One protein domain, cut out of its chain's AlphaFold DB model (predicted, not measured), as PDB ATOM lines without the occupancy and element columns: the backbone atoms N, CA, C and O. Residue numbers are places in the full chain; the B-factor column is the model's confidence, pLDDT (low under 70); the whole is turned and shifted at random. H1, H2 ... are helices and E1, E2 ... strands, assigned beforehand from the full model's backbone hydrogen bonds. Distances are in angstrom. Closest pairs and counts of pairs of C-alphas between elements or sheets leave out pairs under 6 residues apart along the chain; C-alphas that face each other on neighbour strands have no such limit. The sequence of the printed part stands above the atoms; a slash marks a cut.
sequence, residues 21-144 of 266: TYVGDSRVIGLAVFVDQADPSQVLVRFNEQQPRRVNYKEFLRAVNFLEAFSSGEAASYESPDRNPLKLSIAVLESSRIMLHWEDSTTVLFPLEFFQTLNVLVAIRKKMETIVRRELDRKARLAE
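AT A GLANCE: This is residues 21 to 144 of the 266 residues of an uncharacterized protein of uncultured bacterium (UniProt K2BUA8). Two small sheets, one of four strands and one of three, follow each other along the long helix H2, and the shorter helix H1 packs beside H2 on the same face of each sheet. H2 runs along E1 and E2. The printed part has 124 residues, with two named helices and seven named strands in the order E1 E2 E3 E4 H1 E5 E6 E7 H2; E1 E2 E3 E4 and E5 E6 E7 are each a meander, each strand the antiparallel neighbour of the one before. The class is mixed; the whole is compact, with a radius of gyration of the C-alphas of 15.1 A, and spans 57 by 31 by 26 A.

HOW THE PARTS SIT: E1, residues 21 to 26, and E2, residues 31 to 36, form a hairpin, with N 23 and O 33 2.9 A apart. E3, residues 42 to 47, has N 44 2.8 A from O 34 of E2, and E4, residues 53 to 56, has O 55 2.8 A from N 43. H1, residues 57 to 71, is on this strongly twisted sheet, the C-alphas of Gln 42 and Tyr 57 being its closest to E3 at 5.4 A. E5, residues 88 to 92, and E6, residues 98 to 102, have N 89 and O 101 2.9 A apart; E7, residues 105 to 109, has O 107 2.8 A from N 100. H2, residues 111 to 144, is over E1 and E2 at a height over the sheet of 8.8 A. With residues 115 to 125 alone it touches H1, at a shallow tilt of 26 degrees, opposite ways; the closest C-alphas are Val 64 and Leu 121, 6.6 A. In both helices every O i to N i+4 pair is within hydrogen-bond range.

IN THESE COORDINATES: E1 begins at C-alpha 21, (-7.951, -27.109, -51.044). H1 is 21.5 A long. H2 is 48.6 A long and ends at C-alpha 144, (-13.245, -23.096, -74.076).

THE WHOLE: The printed part has no cut. The link from H1 to E5, residues 72 to 87, is long. Residues 139 to 144 have pLDDT under 70.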
ATOM      1  N   THR A  21      -9.403 -26.922 -51.069       85.75
ATOM      2  CA  THR A  21      -7.951 -27.109 -51.044       85.75
ATOM      3  C   THR A  21      -7.353 -26.315 -49.894       85.75
ATOM      4  O   THR A  21      -7.448 -25.091 -49.869       85.75
ATOM      5  N   TYR A  22      -6.693 -26.996 -48.960       87.25
ATOM      6  CA  TYR A  22      -5.990 -26.341 -47.859       87.25
ATOM      7  C   TYR A  22      -4.810 -25.491 -48.352       87.25
ATOM      8  O   TYR A  22      -3.927 -25.981 -49.066       87.25
ATOM      9  N   VAL A  23      -4.766 -24.225 -47.933       88.06
ATOM     10  CA  VAL A  23      -3.678 -23.300 -48.277       88.06
ATOM     11  C   VAL A  23      -2.680 -23.199 -47.133       88.06
ATOM     12  O   VAL A  23      -1.485 -23.415 -47.356       88.06
ATOM     13  N   GLY A  24      -3.152 -22.914 -45.921       87.19
ATOM     14  CA  GLY A  24      -2.313 -22.748 -44.740       87.19
ATOM     15  C   GLY A  24      -3.094 -22.240 -43.531       87.19
ATOM     16  O   GLY A  24      -4.278 -21.911 -43.638       87.19
ATOM     17  N   ASP A  25      -2.401 -22.168 -42.399       88.81
ATOM     18  CA  ASP A  25      -2.935 -21.739 -41.115       88.81
ATOM     19  C   ASP A  25      -1.993 -20.768 -40.396       88.81
ATOM     20  O   ASP A  25      -0.775 -20.798 -40.572       88.81
ATOM     21  N   SER A  26      -2.570 -19.918 -39.553       87.62
ATOM     22  CA  SER A  26      -1.857 -19.146 -38.547       87.62
ATOM     23  C   SER A  26      -2.385 -19.513 -37.168       87.62
ATOM     24  O   SER A  26      -3.479 -19.112 -36.771       87.62
ATOM     25  N   ARG A  27      -1.570 -20.253 -36.412       85.25
ATOM     26  CA  ARG A  27      -1.892 -20.688 -35.045       85.25
ATOM     27  C   ARG A  27      -2.060 -19.528 -34.067       85.25
ATOM     28  O   ARG A  27      -2.808 -19.657 -33.111       85.25
ATOM     29  N   VAL A  28      -1.382 -18.407 -34.319       84.94
ATOM     30  CA  VAL A  28      -1.396 -17.227 -33.442       84.94
ATOM     31  C   VAL A  28      -2.777 -16.571 -33.410       84.94
ATOM     32  O   VAL A  28      -3.239 -16.153 -32.356       84.94
ATOM     33  N   ILE A  29      -3.450 -16.515 -34.559       86.25
ATOM     34  CA  ILE A  29      -4.800 -15.940 -34.695       86.25
ATOM     35  C   ILE A  29      -5.891 -17.008 -34.842       86.25
ATOM     36  O   ILE A  29      -7.062 -16.672 -35.010       86.25
ATOM     37  N   GLY A  30      -5.509 -18.289 -34.794       85.44
ATOM     38  CA  GLY A  30      -6.418 -19.417 -34.979       85.44
ATOM     39  C   GLY A  30      -6.981 -19.546 -36.394       85.44
ATOM     40  O   GLY A  30      -8.021 -20.162 -36.579       85.44
ATOM     41  N   LEU A  31      -6.349 -18.936 -37.393       89.25
ATOM     42  CA  LEU A  31      -6.882 -18.850 -38.747       89.25
ATOM     43  C   LEU A  31      -6.472 -20.066 -39.575       89.25
ATOM     44  O   LEU A  31      -5.286 -20.347 -39.681       89.25
ATOM     45  N   ALA A  32      -7.413 -20.704 -40.259       89.44
ATOM     46  CA  ALA A  32      -7.155 -21.683 -41.307       89.44
ATOM     47  C   ALA A  32      -7.851 -21.265 -42.602       89.44
ATOM     48  O   ALA A  32      -9.005 -20.826 -42.588       89.44
ATOM     49  N   VAL A  33      -7.146 -21.401 -43.724       90.31
ATOM     50  CA  VAL A  33      -7.600 -20.879 -45.012       90.31
ATOM     51  C   VAL A  33      -7.595 -21.961 -46.084       90.31
ATOM     52  O   VAL A  33      -6.601 -22.666 -46.289       90.31
ATOM     53  N   PHE A  34      -8.714 -22.064 -46.798       90.62
ATOM     54  CA  PHE A  34      -8.946 -23.049 -47.847       90.62
ATOM     55  C   PHE A  34      -9.519 -22.365 -49.095       90.62
ATOM     56  O   PHE A  34     -10.275 -21.406 -48.988       90.62
ATOM     57  N   VAL A  35      -9.188 -22.864 -50.283       88.50
ATOM     58  CA  VAL A  35      -9.784 -22.418 -51.557       88.50
ATOM     59  C   VAL A  35     -10.886 -23.387 -51.950       88.50
ATOM     60  O   VAL A  35     -10.647 -24.596 -51.960       88.50
ATOM     61  N   ASP A  36     -12.070 -22.883 -52.287       84.44
ATOM     62  CA  ASP A  36     -13.165 -23.723 -52.775       84.44
ATOM     63  C   ASP A  36     -12.840 -24.239 -54.194       84.44
ATOM     64  O   ASP A  36     -12.513 -23.468 -55.097       84.44
ATOM     65  N   GLN A  37     -12.883 -25.560 -54.403       80.38
ATOM     66  CA  GLN A  37     -12.619 -26.165 -55.716       80.38
ATOM     67  C   GLN A  37     -13.796 -25.972 -56.680       80.38
ATOM     68  O   GLN A  37     -13.601 -25.943 -57.900       80.38
ATOM     69  N   ALA A  38     -15.017 -25.843 -56.153       78.12
ATOM     70  CA  ALA A  38     -16.207 -25.605 -56.958       78.12
ATOM     71  C   ALA A  38     -16.252 -24.162 -57.467       78.12
ATOM     72  O   ALA A  38     -16.646 -23.938 -58.611       78.12
ATOM     73  N   ASP A  39     -15.786 -23.196 -56.673       80.25
ATOM     74  CA  ASP A  39     -15.671 -21.787 -57.052       80.25
ATOM     75  C   ASP A  39     -14.358 -21.156 -56.542       80.25
ATOM     76  O   ASP A  39     -14.308 -20.670 -55.415       80.25
ATOM     77  N   PRO A  40     -13.307 -21.082 -57.383       78.94
ATOM     78  CA  PRO A  40     -12.012 -20.505 -57.014       78.94
ATOM     79  C   PRO A  40     -12.060 -19.016 -56.661       78.94
ATOM     80  O   PRO A  40     -11.085 -18.492 -56.130       78.94
ATOM     81  N   SER A  41     -13.162 -18.319 -56.967       81.44
ATOM     82  CA  SER A  41     -13.366 -16.936 -56.526       81.44
ATOM     83  C   SER A  41     -13.726 -16.840 -55.038       81.44
ATOM     84  O   SER A  41     -13.672 -15.751 -54.466       81.44
ATOM     85  N   GLN A  42     -14.062 -17.968 -54.407       87.81
ATOM     86  CA  GLN A  42     -14.434 -18.072 -53.004       87.81
ATOM     87  C   GLN A  42     -13.336 -18.759 -52.190       87.81
ATOM     88  O   GLN A  42     -12.751 -19.779 -52.563       87.81
ATOM     89  N   VAL A  43     -13.090 -18.188 -51.021       90.19
ATOM     90  CA  VAL A  43     -12.158 -18.672 -50.013       90.19
ATOM     91  C   VAL A  43     -12.963 -19.021 -48.772       90.19
ATOM     92  O   VAL A  43     -13.866 -18.293 -48.362       90.19
ATOM     93  N   LEU A  44     -12.636 -20.154 -48.172       90.06
ATOM     94  CA  LEU A  44     -13.189 -20.587 -46.904       90.06
ATOM     95  C   LEU A  44     -12.191 -20.226 -45.815       90.06
ATOM     96  O   LEU A  44     -11.052 -20.698 -45.804       90.06
ATOM     97  N   VAL A  45     -12.637 -19.375 -44.908       90.50
ATOM     98  CA  VAL A  45     -11.853 -18.872 -43.792       90.50
ATOM     99  C   VAL A  45     -12.457 -19.443 -42.518       90.50
ATOM    100  O   VAL A  45     -13.651 -19.282 -42.273       90.50
ATOM    101  N   ARG A  46     -11.657 -20.141 -41.713       88.00
ATOM    102  CA  ARG A  46     -12.093 -20.675 -40.421       88.00
ATOM    103  C   ARG A  46     -11.230 -20.105 -39.308       88.00
ATOM    104  O   ARG A  46     -10.009 -20.193 -39.386       88.00
ATOM    105  N   PHE A  47     -11.874 -19.587 -38.270       86.75
ATOM    106  CA  PHE A  47     -11.219 -19.156 -37.042       86.75
ATOM    107  C   PHE A  47     -11.480 -20.185 -35.941       86.75
ATOM    108  O   PHE A  47     -12.628 -20.471 -35.612       86.75
ATOM    109  N   ASN A  48     -10.419 -20.749 -35.368       82.94
ATOM    110  CA  ASN A  48     -10.472 -21.784 -34.338       82.94
ATOM    111  C   ASN A  48     -11.437 -22.925 -34.735       82.94
ATOM    112  O   ASN A  48     -11.395 -23.421 -35.862       82.94
ATOM    113  N   GLU A  49     -12.321 -23.332 -33.824       76.56
ATOM    114  CA  GLU A  49     -13.316 -24.394 -34.030       76.56
ATOM    115  C   GLU A  49     -14.641 -23.877 -34.628       76.56
ATOM    116  O   GLU A  49     -15.650 -24.581 -34.623       76.56
ATOM    117  N   GLN A  50     -14.675 -22.644 -35.142       79.50
ATOM    118  CA  GLN A  50     -15.894 -22.069 -35.714       79.50
ATOM    119  C   GLN A  50     -16.236 -22.668 -37.082       79.50
ATOM    120  O   GLN A  50     -15.422 -23.319 -37.745       79.50
ATOM    121  N   GLN A  51     -17.467 -22.425 -37.538       83.31
ATOM    122  CA  GLN A  51     -17.866 -22.826 -38.882       83.31
ATOM    123  C   GLN A  51     -17.077 -22.040 -39.945       83.31
ATOM    124  O   GLN A  51     -16.857 -20.839 -39.776       83.31
ATOM    125  N   PRO A  52     -16.663 -22.680 -41.055       86.62
ATOM    126  CA  PRO A  52     -15.985 -21.985 -42.142       86.62
ATOM    127  C   PRO A  52     -16.877 -20.898 -42.753       86.62
ATOM    128  O   PRO A  52     -17.980 -21.178 -43.228       86.62
ATOM    129  N   ARG A  53     -16.378 -19.663 -42.802       87.75
ATOM    130  CA  ARG A  53     -17.020 -18.544 -43.489       87.75
ATOM    131  C   ARG A  53     -16.547 -18.493 -44.941       87.75
ATOM    132  O   ARG A  53     -15.350 -18.532 -45.212       87.75
ATOM    133  N   ARG A  54     -17.490 -18.368 -45.877       89.19
ATOM    134  CA  ARG A  54     -17.196 -18.074 -47.288       89.19
ATOM    135  C   ARG A  54     -16.927 -16.588 -47.466       89.19
ATOM    136  O   ARG A  54     -17.712 -15.758 -47.009       89.19
ATOM    137  N   VAL A  55     -15.824 -16.275 -48.125       89.44
ATOM    138  CA  VAL A  55     -15.343 -14.915 -48.356       89.44
ATOM    139  C   VAL A  55     -14.834 -14.825 -49.786       89.44
ATOM    140  O   VAL A  55     -14.206 -15.755 -50.287       89.44
ATOM    141  N   ASN A  56     -15.071 -13.696 -50.448       89.19
ATOM    142  CA  ASN A  56     -14.492 -13.451 -51.760       89.19
ATOM    143  C   ASN A  56     -12.955 -13.454 -51.666       89.19
ATOM    144  O   ASN A  56     -12.372 -12.823 -50.784       89.19
ATOM    145  N   TYR A  57     -12.285 -14.112 -52.608       87.69
ATOM    146  CA  TYR A  57     -10.828 -14.099 -52.720       87.69
ATOM    147  C   TYR A  57     -10.251 -12.677 -52.702       87.69
ATOM    148  O   TYR A  57      -9.300 -12.405 -51.970       87.69
ATOM    149  N   LYS A  58     -10.862 -11.743 -53.446       88.94
ATOM    150  CA  LYS A  58     -10.422 -10.338 -53.490       88.94
ATOM    151  C   LYS A  58     -10.532  -9.654 -52.128       88.94
ATOM    152  O   LYS A  58      -9.711  -8.799 -51.809       88.94
ATOM    153  N   GLU A  59     -11.519 -10.043 -51.330       90.25
ATOM    154  CA  GLU A  59     -11.709  -9.500 -49.991       90.25
ATOM    155  C   GLU A  59     -10.652 -10.022 -49.014       90.25
ATOM    156  O   GLU A  59     -10.057  -9.243 -48.266       90.25
ATOM    157  N   PHE A  60     -10.330 -11.316 -49.087       91.06
ATOM    158  CA  PHE A  60      -9.216 -11.884 -48.329       91.06
ATOM    159  C   PHE A  60      -7.878 -11.220 -48.696       91.06
ATOM    160  O   PHE A  60      -7.110 -10.849 -47.808       91.06
ATOM    161  N   LEU A  61      -7.613 -11.007 -49.993       91.38
ATOM    162  CA  LEU A  61      -6.428 -10.267 -50.441       91.38
ATOM    163  C   LEU A  61      -6.379  -8.860 -49.841       91.38
ATOM    164  O   LEU A  61      -5.337  -8.446 -49.336       91.38
ATOM    165  N   ARG A  62      -7.501  -8.133 -49.878       91.12
ATOM    166  CA  ARG A  62      -7.598  -6.774 -49.340       91.12
ATOM    167  C   ARG A  62      -7.303  -6.741 -47.844       91.12
ATOM    168  O   ARG A  62      -6.565  -5.864 -47.409       91.12
ATOM    169  N   ALA A  63      -7.828  -7.696 -47.077       92.75
ATOM    170  CA  ALA A  63      -7.551  -7.810 -45.647       92.75
ATOM    171  C   ALA A  63      -6.052  -8.005 -45.363       92.75
ATOM    172  O   ALA A  63      -5.482  -7.293 -44.540       92.75
ATOM    173  N   VAL A  64      -5.379  -8.908 -46.089       93.62
ATOM    174  CA  VAL A  64      -3.932  -9.127 -45.911       93.62
ATOM    175  C   VAL A  64      -3.116  -7.906 -46.351       93.62
ATOM    176  O   VAL A  64      -2.192  -7.511 -45.646       93.62
ATOM    177  N   ASN A  65      -3.473  -7.271 -47.473       93.25
ATOM    178  CA  ASN A  65      -2.808  -6.054 -47.953       93.25
ATOM    179  C   ASN A  65      -2.964  -4.891 -46.965       93.25
ATOM    180  O   ASN A  65      -2.026  -4.131 -46.763       93.25
ATOM    181  N   PHE A  66      -4.131  -4.763 -46.331       93.19
ATOM    182  CA  PHE A  66      -4.346  -3.772 -45.283       93.19
ATOM    183  C   PHE A  66      -3.417  -4.001 -44.088       93.19
ATOM    184  O   PHE A  66      -2.825  -3.048 -43.597       93.19
ATOM    185  N   LEU A  67      -3.240  -5.249 -43.641       92.88
ATOM    186  CA  LEU A  67      -2.323  -5.549 -42.536       92.88
ATOM    187  C   LEU A  67      -0.858  -5.265 -42.904       92.88
ATOM    188  O   LEU A  67      -0.102  -4.799 -42.052       92.88
ATOM    189  N   GLU A  68      -0.463  -5.492 -44.163       92.56
ATOM    190  CA  GLU A  68       0.846  -5.055 -44.676       92.56
ATOM    191  C   GLU A  68       0.977  -3.524 -44.649       92.56
ATOM    192  O   GLU A  68       1.944  -3.015 -44.084       92.56
ATOM    193  N   ALA A  69      -0.007  -2.792 -45.178       90.81
ATOM    194  CA  ALA A  69      -0.002  -1.328 -45.214       90.81
ATOM    195  C   ALA A  69      -0.055  -0.696 -43.811       90.81
ATOM    196  O   ALA A  69       0.566   0.330 -43.551       90.81
ATOM    197  N   PHE A  70      -0.756  -1.320 -42.864       91.38
ATOM    198  CA  PHE A  70      -0.721  -0.909 -41.462       91.38
ATOM    199  C   PHE A  70       0.687  -1.078 -40.879       91.38
ATOM    200  O   PHE A  70       1.184  -0.195 -40.184       91.38
ATOM    201  N   SER A  71       1.365  -2.186 -41.200       89.00
ATOM    202  CA  SER A  71       2.727  -2.445 -40.718       89.00
ATOM    203  C   SER A  71       3.768  -1.454 -41.260       89.00
ATOM    204  O   SER A  71       4.760  -1.196 -40.580       89.00
ATOM    205  N   SER A  72       3.529  -0.872 -42.443       88.88
ATOM    206  CA  SER A  72       4.340   0.213 -43.013       88.88
ATOM    207  C   SER A  72       3.896   1.617 -42.576       88.88
ATOM    208  O   SER A  72       4.577   2.591 -42.893       88.88
ATOM    209  N   GLY A  73       2.797   1.739 -41.822       86.69
ATOM    210  CA  GLY A  73       2.242   3.018 -41.369       86.69
ATOM    211  C   GLY A  73       1.425   3.771 -42.428       86.69
ATOM    212  O   GLY A  73       1.123   4.946 -42.238       86.69
ATOM    213  N   GLU A  74       1.061   3.117 -43.531       84.75
ATOM    214  CA  GLU A  74       0.315   3.706 -44.652       84.75
ATOM    215  C   GLU A  74      -1.209   3.619 -44.483       84.75
ATOM    216  O   GLU A  74      -1.943   4.400 -45.089       84.75
ATOM    217  N   ALA A  75      -1.704   2.688 -43.661       86.06
ATOM    218  CA  ALA A  75      -3.133   2.479 -43.436       86.06
ATOM    219  C   ALA A  75      -3.489   2.513 -41.945       86.06
ATOM    220  O   ALA A  75      -2.825   1.881 -41.129       86.06
ATOM    221  N   ALA A  76      -4.571   3.220 -41.601       84.06
ATOM    222  CA  ALA A  76      -5.065   3.348 -40.224       84.06
ATOM    223  C   ALA A  76      -6.383   2.592 -39.977       84.06
ATOM    224  O   ALA A  76      -6.622   2.118 -38.868       84.06
ATOM    225  N   SER A  77      -7.233   2.464 -40.998       88.12
ATOM    226  CA  SER A  77      -8.540   1.808 -40.912       88.12
ATOM    227  C   SER A  77      -8.770   0.866 -42.086       88.12
ATOM    228  O   SER A  77      -8.324   1.118 -43.207       88.12
ATOM    229  N   TYR A  78      -9.463  -0.238 -41.815       89.56
ATOM    230  CA  TYR A  78      -9.872  -1.178 -42.846       89.56
ATOM    231  C   TYR A  78     -11.217  -0.755 -43.426       89.56
ATOM    232  O   TYR A  78     -12.203  -0.631 -42.699       89.56
ATOM    233  N   GLU A  79     -11.264  -0.578 -44.741       85.25
ATOM    234  CA  GLU A  79     -12.494  -0.316 -45.481       85.25
ATOM    235  C   GLU A  79     -12.637  -1.324 -46.614       85.25
ATOM    236  O   GLU A  79     -11.671  -1.669 -47.304       85.25
ATOM    237  N   SER A  80     -13.866  -1.790 -46.820       83.38
ATOM    238  CA  SER A  80     -14.174  -2.756 -47.859       83.38
ATOM    239  C   SER A  80     -15.438  -2.374 -48.632       83.38
ATOM    240  O   SER A  80     -16.479  -2.149 -48.020       83.38
ATOM    241  N   PRO A  81     -15.379  -2.333 -49.978       81.00
ATOM    242  CA  PRO A  81     -16.553  -2.208 -50.840       81.00
ATOM    243  C   PRO A  81     -17.353  -3.513 -51.008       81.00
ATOM    244  O   PRO A  81     -18.318  -3.524 -51.773       81.00
ATOM    245  N   ASP A  82     -16.948  -4.631 -50.390       80.06
ATOM    246  CA  ASP A  82     -17.710  -5.881 -50.490       80.06
ATOM    247  C   ASP A  82     -19.052  -5.759 -49.739       80.06
ATOM    248  O   ASP A  82     -19.159  -5.090 -48.714       80.06
ATOM    249  N   ARG A  83     -20.103  -6.417 -50.245       76.69
ATOM    250  CA  ARG A  83     -21.430  -6.430 -49.603       76.69
ATOM    251  C   ARG A  83     -21.418  -7.182 -48.276       76.69
ATOM    252  O   ARG A  83     -22.278  -6.930 -47.437       76.69
ATOM    253  N   ASN A  84     -20.492  -8.125 -48.110       78.31
ATOM    254  CA  ASN A  84     -20.310  -8.876 -46.872       78.31
ATOM    255  C   ASN A  84     -18.829  -8.866 -46.455       78.31
ATOM    256  O   ASN A  84     -18.141  -9.884 -46.614       78.31
ATOM    257  N   PRO A  85     -18.327  -7.721 -45.964       85.44
ATOM    258  CA  PRO A  85     -16.905  -7.508 -45.760       85.44
ATOM    259  C   PRO A  85     -16.357  -8.330 -44.597       85.44
ATOM    260  O   PRO A  85     -17.098  -8.739 -43.689       85.44
ATOM    261  N   LEU A  86     -15.046  -8.559 -44.617       88.94
ATOM    262  CA  LEU A  86     -14.357  -9.089 -43.447       88.94
ATOM    263  C   LEU A  86     -14.376  -8.039 -42.329       88.94
ATOM    264  O   LEU A  86     -14.080  -6.869 -42.556       88.94
ATOM    265  N   LYS A  87     -14.712  -8.434 -41.103       90.38
ATOM    266  CA  LYS A  87     -14.598  -7.533 -39.951       90.38
ATOM    267  C   LYS A  87     -13.143  -7.519 -39.517       90.38
ATOM    268  O   LYS A  87     -12.658  -8.509 -38.984       90.38
ATOM    269  N   LEU A  88     -12.436  -6.428 -39.773       92.00
ATOM    270  CA  LEU A  88     -11.032  -6.297 -39.416       92.00
ATOM    271  C   LEU A  88     -10.811  -4.948 -38.741       92.00
ATOM    272  O   LEU A  88     -11.162  -3.908 -39.295       92.00
ATOM    273  N   SER A  89     -10.233  -4.957 -37.548       91.06
ATOM    274  CA  SER A  89      -9.758  -3.749 -36.886       91.06
ATOM    275  C   SER A  89      -8.437  -4.017 -36.184       91.06
ATOM    276  O   SER A  89      -8.151  -5.124 -35.730       91.06
ATOM    277  N   ILE A  90      -7.588  -3.000 -36.152       92.44
ATOM    278  CA  ILE A  90      -6.256  -3.089 -35.573       92.44
ATOM    279  C   ILE A  90      -5.952  -1.793 -34.835       92.44
ATOM    280  O   ILE A  90      -6.278  -0.708 -35.313       92.44
ATOM    281  N   ALA A  91      -5.364  -1.908 -33.650       90.50
ATOM    282  CA  ALA A  91      -4.994  -0.763 -32.833       90.50
ATOM    283  C   ALA A  91      -3.683  -1.032 -32.095       90.50
ATOM    284  O   ALA A  91      -3.450  -2.133 -31.593       90.50
ATOM    285  N   VAL A  92      -2.837  -0.006 -31.997       90.19
ATOM    286  CA  VAL A  92      -1.679  -0.025 -31.100       90.19
ATOM    287  C   VAL A  92      -2.144   0.457 -29.731       90.19
ATOM    288  O   VAL A  92      -2.646   1.569 -29.591       90.19
ATOM    289  N   LEU A  93      -2.007  -0.399 -28.726       89.88
ATOM    290  CA  LEU A  93      -2.315  -0.090 -27.336       89.88
ATOM    291  C   LEU A  93      -1.187   0.742 -26.716       89.88
ATOM    292  O   LEU A  93      -0.031   0.632 -27.122       89.88
ATOM    293  N   GLU A  94      -1.497   1.482 -25.651       86.62
ATOM    294  CA  GLU A  94      -0.517   2.271 -24.884       86.62
ATOM    295  C   GLU A  94       0.673   1.433 -24.385       86.62
ATOM    296  O   GLU A  94       1.786   1.929 -24.251       86.62
ATOM    297  N   SER A  95       0.465   0.130 -24.170       85.12
ATOM    298  CA  SER A  95       1.504  -0.824 -23.775       85.12
ATOM    299  C   SER A  95       2.433  -1.264 -24.921       85.12
ATOM    300  O   SER A  95       3.101  -2.291 -24.788       85.12
ATOM    301  N   SER A  96       2.404  -0.593 -26.078       88.25
ATOM    302  CA  SER A  96       3.098  -0.986 -27.319       88.25
ATOM    303  C   SER A  96       2.725  -2.382 -27.840       88.25
ATOM    304  O   SER A  96       3.491  -3.014 -28.571       88.25
ATOM    305  N   ARG A  97       1.552  -2.890 -27.448       91.25
ATOM    306  CA  ARG A  97       0.988  -4.149 -27.956       91.25
ATOM    307  C   ARG A  97       0.018  -3.845 -29.083       91.25
ATOM    308  O   ARG A  97      -0.611  -2.794 -29.086       91.25
ATOM    309  N   ILE A  98      -0.124  -4.775 -30.012       90.94
ATOM    310  CA  ILE A  98      -1.021  -4.638 -31.153       90.94
ATOM    311  C   ILE A  98      -2.255  -5.485 -30.874       90.94
ATOM    312  O   ILE A  98      -2.159  -6.702 -30.733       90.94
ATOM    313  N   MET A  99      -3.412  -4.844 -30.764       93.19
ATOM    314  CA  MET A  99      -4.699  -5.522 -30.704       93.19
ATOM    315  C   MET A  99      -5.204  -5.709 -32.130       93.19
ATOM    316  O   MET A  99      -5.444  -4.728 -32.828       93.19
ATOM    317  N   LEU A 100      -5.343  -6.961 -32.556       93.00
ATOM    318  CA  LEU A 100      -5.890  -7.349 -33.847       93.00
ATOM    319  C   LEU A 100      -7.234  -8.032 -33.619       93.00
ATOM    320  O   LEU A 100      -7.320  -9.065 -32.960       93.00
ATOM    321  N   HIS A 101      -8.281  -7.465 -34.190       91.81
ATOM    322  CA  HIS A 101      -9.593  -8.076 -34.260       91.81
ATOM    323  C   HIS A 101      -9.863  -8.468 -35.708       91.81
ATOM    324  O   HIS A 101      -9.867  -7.618 -36.595       91.81
ATOM    325  N   TRP A 102     -10.060  -9.757 -35.945       90.94
ATOM    326  CA  TRP A 102     -10.397 -10.314 -37.243       90.94
ATOM    327  C   TRP A 102     -11.569 -11.281 -37.082       90.94
ATOM    328  O   TRP A 102     -11.441 -12.338 -36.468       90.94
ATOM    329  N   GLU A 103     -12.706 -10.922 -37.671       87.88
ATOM    330  CA  GLU A 103     -13.978 -11.623 -37.533       87.88
ATOM    331  C   GLU A 103     -14.370 -11.738 -36.063       87.88
ATOM    332  O   GLU A 103     -14.484 -10.732 -35.375       87.88
ATOM    333  N   ASP A 104     -14.567 -12.952 -35.572       79.50
ATOM    334  CA  ASP A 104     -14.907 -13.213 -34.182       79.50
ATOM    335  C   ASP A 104     -13.647 -13.486 -33.330       79.50
ATOM    336  O   ASP A 104     -13.752 -13.813 -32.148       79.50
ATOM    337  N   SER A 105     -12.444 -13.363 -33.913       84.50
ATOM    338  CA  SER A 105     -11.157 -13.571 -33.242       84.50
ATOM    339  C   SER A 105     -10.543 -12.235 -32.839       84.50
ATOM    340  O   SER A 105     -10.303 -11.367 -33.675       84.50
ATOM    341  N   THR A 106     -10.245 -12.075 -31.554       89.88
ATOM    342  CA  THR A 106      -9.522 -10.911 -31.034       89.88
ATOM    343  C   THR A 106      -8.249 -11.388 -30.364       89.88
ATOM    344  O   THR A 106      -8.302 -12.149 -29.398       89.88
ATOM    345  N   THR A 107      -7.100 -10.928 -30.850       90.12
ATOM    346  CA  THR A 107      -5.788 -11.287 -30.318       90.12
ATOM    347  C   THR A 107      -4.990 -10.043 -29.961       90.12
ATOM    348  O   THR A 107      -5.051  -9.013 -30.627       90.12
ATOM    349  N   VAL A 108      -4.242 -10.127 -28.862       92.81
ATOM    350  CA  VAL A 108      -3.312  -9.077 -28.438       92.81
ATOM    351  C   VAL A 108      -1.910  -9.628 -28.608       92.81
ATOM    352  O   VAL A 108      -1.557 -10.616 -27.970       92.81
ATOM    353  N   LEU A 109      -1.134  -8.992 -29.475       91.94
ATOM    354  CA  LEU A 109       0.153  -9.477 -29.947       91.94
ATOM    355  C   LEU A 109       1.268  -8.519 -29.543       91.94
ATOM    356  O   LEU A 109       1.104  -7.293 -29.556       91.94
ATOM    357  N   PHE A 110       2.437  -9.069 -29.235       93.12
ATOM    358  CA  PHE A 110       3.658  -8.271 -29.267       93.12
ATOM    359  C   PHE A 110       3.989  -7.878 -30.716       93.12
ATOM    360  O   PHE A 110       3.647  -8.620 -31.641       93.12
ATOM    361  N   PRO A 111       4.713  -6.767 -30.951       90.06
ATOM    362  CA  PRO A 111       5.088  -6.357 -32.306       90.06
ATOM    363  C   PRO A 111       5.758  -7.478 -33.112       90.06
ATOM    364  O   PRO A 111       5.417  -7.703 -34.269       90.06
ATOM    365  N   LEU A 112       6.650  -8.252 -32.483       91.38
ATOM    366  CA  LEU A 112       7.313  -9.385 -33.132       91.38
ATOM    367  C   LEU A 112       6.327 -10.491 -33.549       91.38
ATOM    368  O   LEU A 112       6.426 -11.008 -34.660       91.38
ATOM    369  N   GLU A 113       5.370 -10.836 -32.686       91.31
ATOM    370  CA  GLU A 113       4.340 -11.844 -32.972       91.31
ATOM    371  C   GLU A 113       3.407 -11.379 -34.090       91.31
ATOM    372  O   GLU A 113       3.012 -12.177 -34.944       91.31
ATOM    373  N   PHE A 114       3.098 -10.081 -34.128       92.38
ATOM    374  CA  PHE A 114       2.347  -9.476 -35.219       92.38
ATOM    375  C   PHE A 114       3.092  -9.613 -36.551       92.38
ATOM    376  O   PHE A 114       2.518 -10.130 -37.506       92.38
ATOM    377  N   PHE A 115       4.381  -9.257 -36.620       91.94
ATOM    378  CA  PHE A 115       5.169  -9.411 -37.850       91.94
ATOM    379  C   PHE A 115       5.314 -10.876 -38.285       91.94
ATOM    380  O   PHE A 115       5.234 -11.181 -39.475       91.94
ATOM    381  N   GLN A 116       5.492 -11.803 -37.340       92.62
ATOM    382  CA  GLN A 116       5.512 -13.237 -37.642       92.62
ATOM    383  C   GLN A 116       4.168 -13.709 -38.212       92.62
ATOM    384  O   GLN A 116       4.138 -14.403 -39.230       92.62
ATOM    385  N   THR A 117       3.062 -13.282 -37.602       92.00
ATOM    386  CA  THR A 117       1.700 -13.582 -38.064       92.00
ATOM    387  C   THR A 117       1.452 -13.008 -39.456       92.00
ATOM    388  O   THR A 117       0.948 -13.712 -40.329       92.00
ATOM    389  N   LEU A 118       1.861 -11.760 -39.693       93.19
ATOM    390  CA  LEU A 118       1.749 -11.097 -40.985       93.19
ATOM    391  C   LEU A 118       2.531 -11.855 -42.062       93.19
ATOM    392  O   LEU A 118       1.971 -12.176 -43.103       93.19
ATOM    393  N   ASN A 119       3.776 -12.251 -41.796       92.69
ATOM    394  CA  ASN A 119       4.572 -13.031 -42.748       92.69
ATOM    395  C   ASN A 119       3.899 -14.358 -43.140       92.69
ATOM    396  O   ASN A 119       3.922 -14.742 -44.312       92.69
ATOM    397  N   VAL A 120       3.264 -15.045 -42.184       92.81
ATOM    398  CA  VAL A 120       2.482 -16.261 -42.462       92.81
ATOM    399  C   VAL A 120       1.274 -15.944 -43.346       92.81
ATOM    400  O   VAL A 120       1.060 -16.624 -44.350       92.81
ATOM    401  N   LEU A 121       0.519 -14.888 -43.039       92.62
ATOM    402  CA  LEU A 121      -0.627 -14.448 -43.846       92.62
ATOM    403  C   LEU A 121      -0.225 -14.082 -45.279       92.62
ATOM    404  O   LEU A 121      -0.907 -14.447 -46.234       92.62
ATOM    405  N   VAL A 122       0.920 -13.427 -45.440       92.75
ATOM    406  CA  VAL A 122       1.489 -13.058 -46.740       92.75
ATOM    407  C   VAL A 122       1.926 -14.289 -47.530       92.75
ATOM    408  O   VAL A 122       1.702 -14.366 -48.743       92.75
ATOM    409  N   ALA A 123       2.506 -15.287 -46.865       91.81
ATOM    410  CA  ALA A 123       2.829 -16.564 -47.492       91.81
ATOM    411  C   ALA A 123       1.560 -17.314 -47.937       91.81
ATOM    412  O   ALA A 123       1.510 -17.819 -49.062       91.81
ATOM    413  N   ILE A 124       0.515 -17.327 -47.098       91.25
ATOM    414  CA  ILE A 124      -0.803 -17.883 -47.437       91.25
ATOM    415  C   ILE A 124      -1.381 -17.158 -48.657       91.25
ATOM    416  O   ILE A 124      -1.783 -17.825 -49.608       91.25
ATOM    417  N   ARG A 125      -1.350 -15.818 -48.680       93.06
ATOM    418  CA  ARG A 125      -1.790 -14.985 -49.812       93.06
ATOM    419  C   ARG A 125      -1.105 -15.395 -51.117       93.06
ATOM    420  O   ARG A 125      -1.784 -15.719 -52.086       93.06
ATOM    421  N   LYS A 126       0.233 -15.450 -51.135       91.81
ATOM    422  CA  LYS A 126       1.022 -15.818 -52.331       91.81
ATOM    423  C   LYS A 126       0.724 -17.240 -52.815       91.81
ATOM    424  O   LYS A 126       0.587 -17.492 -54.015       91.81
ATOM    425  N   LYS A 127       0.610 -18.191 -51.883       89.62
ATOM    426  CA  LYS A 127       0.269 -19.581 -52.210       89.62
ATOM    427  C   LYS A 127      -1.148 -19.686 -52.774       89.62
ATOM    428  O   LYS A 127      -1.361 -20.396 -53.754       89.62
ATOM    429  N   MET A 128      -2.093 -18.962 -52.184       88.00
ATOM    430  CA  MET A 128      -3.475 -18.905 -52.646       88.00
ATOM    431  C   MET A 128      -3.573 -18.342 -54.056       88.00
ATOM    432  O   MET A 128      -4.220 -18.956 -54.894       88.00
ATOM    433  N   GLU A 129      -2.880 -17.241 -54.343       88.62
ATOM    434  CA  GLU A 129      -2.860 -16.631 -55.671       88.62
ATOM    435  C   GLU A 129      -2.418 -17.625 -56.752       88.62
ATOM    436  O   GLU A 129      -3.044 -17.731 -57.804       88.62
ATOM    437  N   THR A 130      -1.391 -18.425 -56.458       86.44
ATOM    438  CA  THR A 130      -0.907 -19.469 -57.372       86.44
ATOM    439  C   THR A 130      -1.963 -20.555 -57.611       86.44
ATOM    440  O   THR A 130      -2.153 -21.002 -58.743       86.44
ATOM    441  N   ILE A 131      -2.665 -20.982 -56.556       84.75
ATOM    442  CA  ILE A 131      -3.723 -22.001 -56.641       84.75
ATOM    443  C   ILE A 131      -4.929 -21.462 -57.416       84.75
ATOM    444  O   ILE A 131      -5.408 -22.131 -58.328       84.75
ATOM    445  N   VAL A 132      -5.394 -20.257 -57.083       83.88
ATOM    446  CA  VAL A 132      -6.560 -19.621 -57.707       83.88
ATOM    447  C   VAL A 132      -6.303 -19.378 -59.190       83.88
ATOM    448  O   VAL A 132      -7.132 -19.779 -59.998       83.88
ATOM    449  N   ARG A 133      -5.141 -18.824 -59.572       83.81
ATOM    450  CA  ARG A 133      -4.769 -18.649 -60.989       83.81
ATOM    451  C   ARG A 133      -4.798 -19.978 -61.741       83.81
ATOM    452  O   ARG A 133      -5.473 -20.091 -62.754       83.81
ATOM    453  N   ARG A 134      -4.162 -21.018 -61.194       83.88
ATOM    454  CA  ARG A 134      -4.142 -22.350 -61.813       83.88
ATOM    455  C   ARG A 134      -5.543 -22.939 -61.998       83.88
ATOM    456  O   ARG A 134      -5.806 -23.594 -63.005       83.88
ATOM    457  N   GLU A 135      -6.423 -22.759 -61.019       79.88
ATOM    458  CA  GLU A 135      -7.772 -23.323 -61.055       79.88
ATOM    459  C   GLU A 135      -8.709 -22.517 -61.968       79.88
ATOM    460  O   GLU A 135      -9.545 -23.106 -62.655       79.88
ATOM    461  N   LEU A 136      -8.526 -21.195 -62.038       75.31
ATOM    462  CA  LEU A 136      -9.177 -20.328 -63.019       75.31
ATOM    463  C   LEU A 136      -8.727 -20.674 -64.438       75.31
ATOM    464  O   LEU A 136      -9.586 -20.894 -65.282       75.31
ATOM    465  N   ASP A 137      -7.428 -20.854 -64.681       77.69
ATOM    466  CA  ASP A 137      -6.903 -21.293 -65.981       77.69
ATOM    467  C   ASP A 137      -7.468 -22.662 -66.373       77.69
ATOM    468  O   ASP A 137      -7.838 -22.903 -67.522       77.69
ATOM    469  N   ARG A 138      -7.568 -23.586 -65.407       76.44
ATOM    470  CA  ARG A 138      -8.186 -24.894 -65.642       76.44
ATOM    471  C   ARG A 138      -9.658 -24.744 -66.014       76.44
ATOM    472  O   ARG A 138     -10.114 -25.431 -66.923       76.44
ATOM    473  N   LYS A 139     -10.404 -23.880 -65.322       69.50
ATOM    474  CA  LYS A 139     -11.811 -23.605 -65.633       69.50
ATOM    475  C   LYS A 139     -11.976 -22.925 -66.986       69.50
ATOM    476  O   LYS A 139     -12.850 -23.354 -67.725       69.50
ATOM    477  N   ALA A 140     -11.133 -21.953 -67.326       66.69
ATOM    478  CA  ALA A 140     -11.135 -21.284 -68.622       66.69
ATOM    479  C   ALA A 140     -10.906 -22.292 -69.755       66.69
ATOM    480  O   ALA A 140     -11.715 -22.383 -70.665       66.69
ATOM    481  N   ARG A 141      -9.907 -23.176 -69.633       66.00
ATOM    482  CA  ARG A 141      -9.674 -24.254 -70.617       66.00
ATOM    483  C   ARG A 141     -10.830 -25.250 -70.726       66.00
ATOM    484  O   ARG A 141     -11.075 -25.806 -71.792       66.00
ATOM    485  N   LEU A 142     -11.518 -25.533 -69.620       65.25
ATOM    486  CA  LEU A 142     -12.714 -26.381 -69.636       65.25
ATOM    487  C   LEU A 142     -13.914 -25.652 -70.263       65.25
ATOM    488  O   LEU A 142     -14.729 -26.293 -70.925       65.25
ATOM    489  N   ALA A 143     -14.007 -24.336 -70.075       56.97
ATOM    490  CA  ALA A 143     -15.036 -23.480 -70.648       56.97
ATOM    491  C   ALA A 143     -14.832 -23.268 -72.160       56.97
ATOM    492  O   ALA A 143     -15.805 -23.382 -72.905       56.97
ATOM    493  N   GLU A 144     -13.587 -23.162 -72.642       52.78
ATOM    494  CA  GLU A 144     -13.245 -23.096 -74.076       52.78
ATOM    495  C   GLU A 144     -13.795 -24.297 -74.878       52.78
ATOM    496  O   GLU A 144     -14.102 -24.196 -76.071       52.78
TER     497      GLU A 144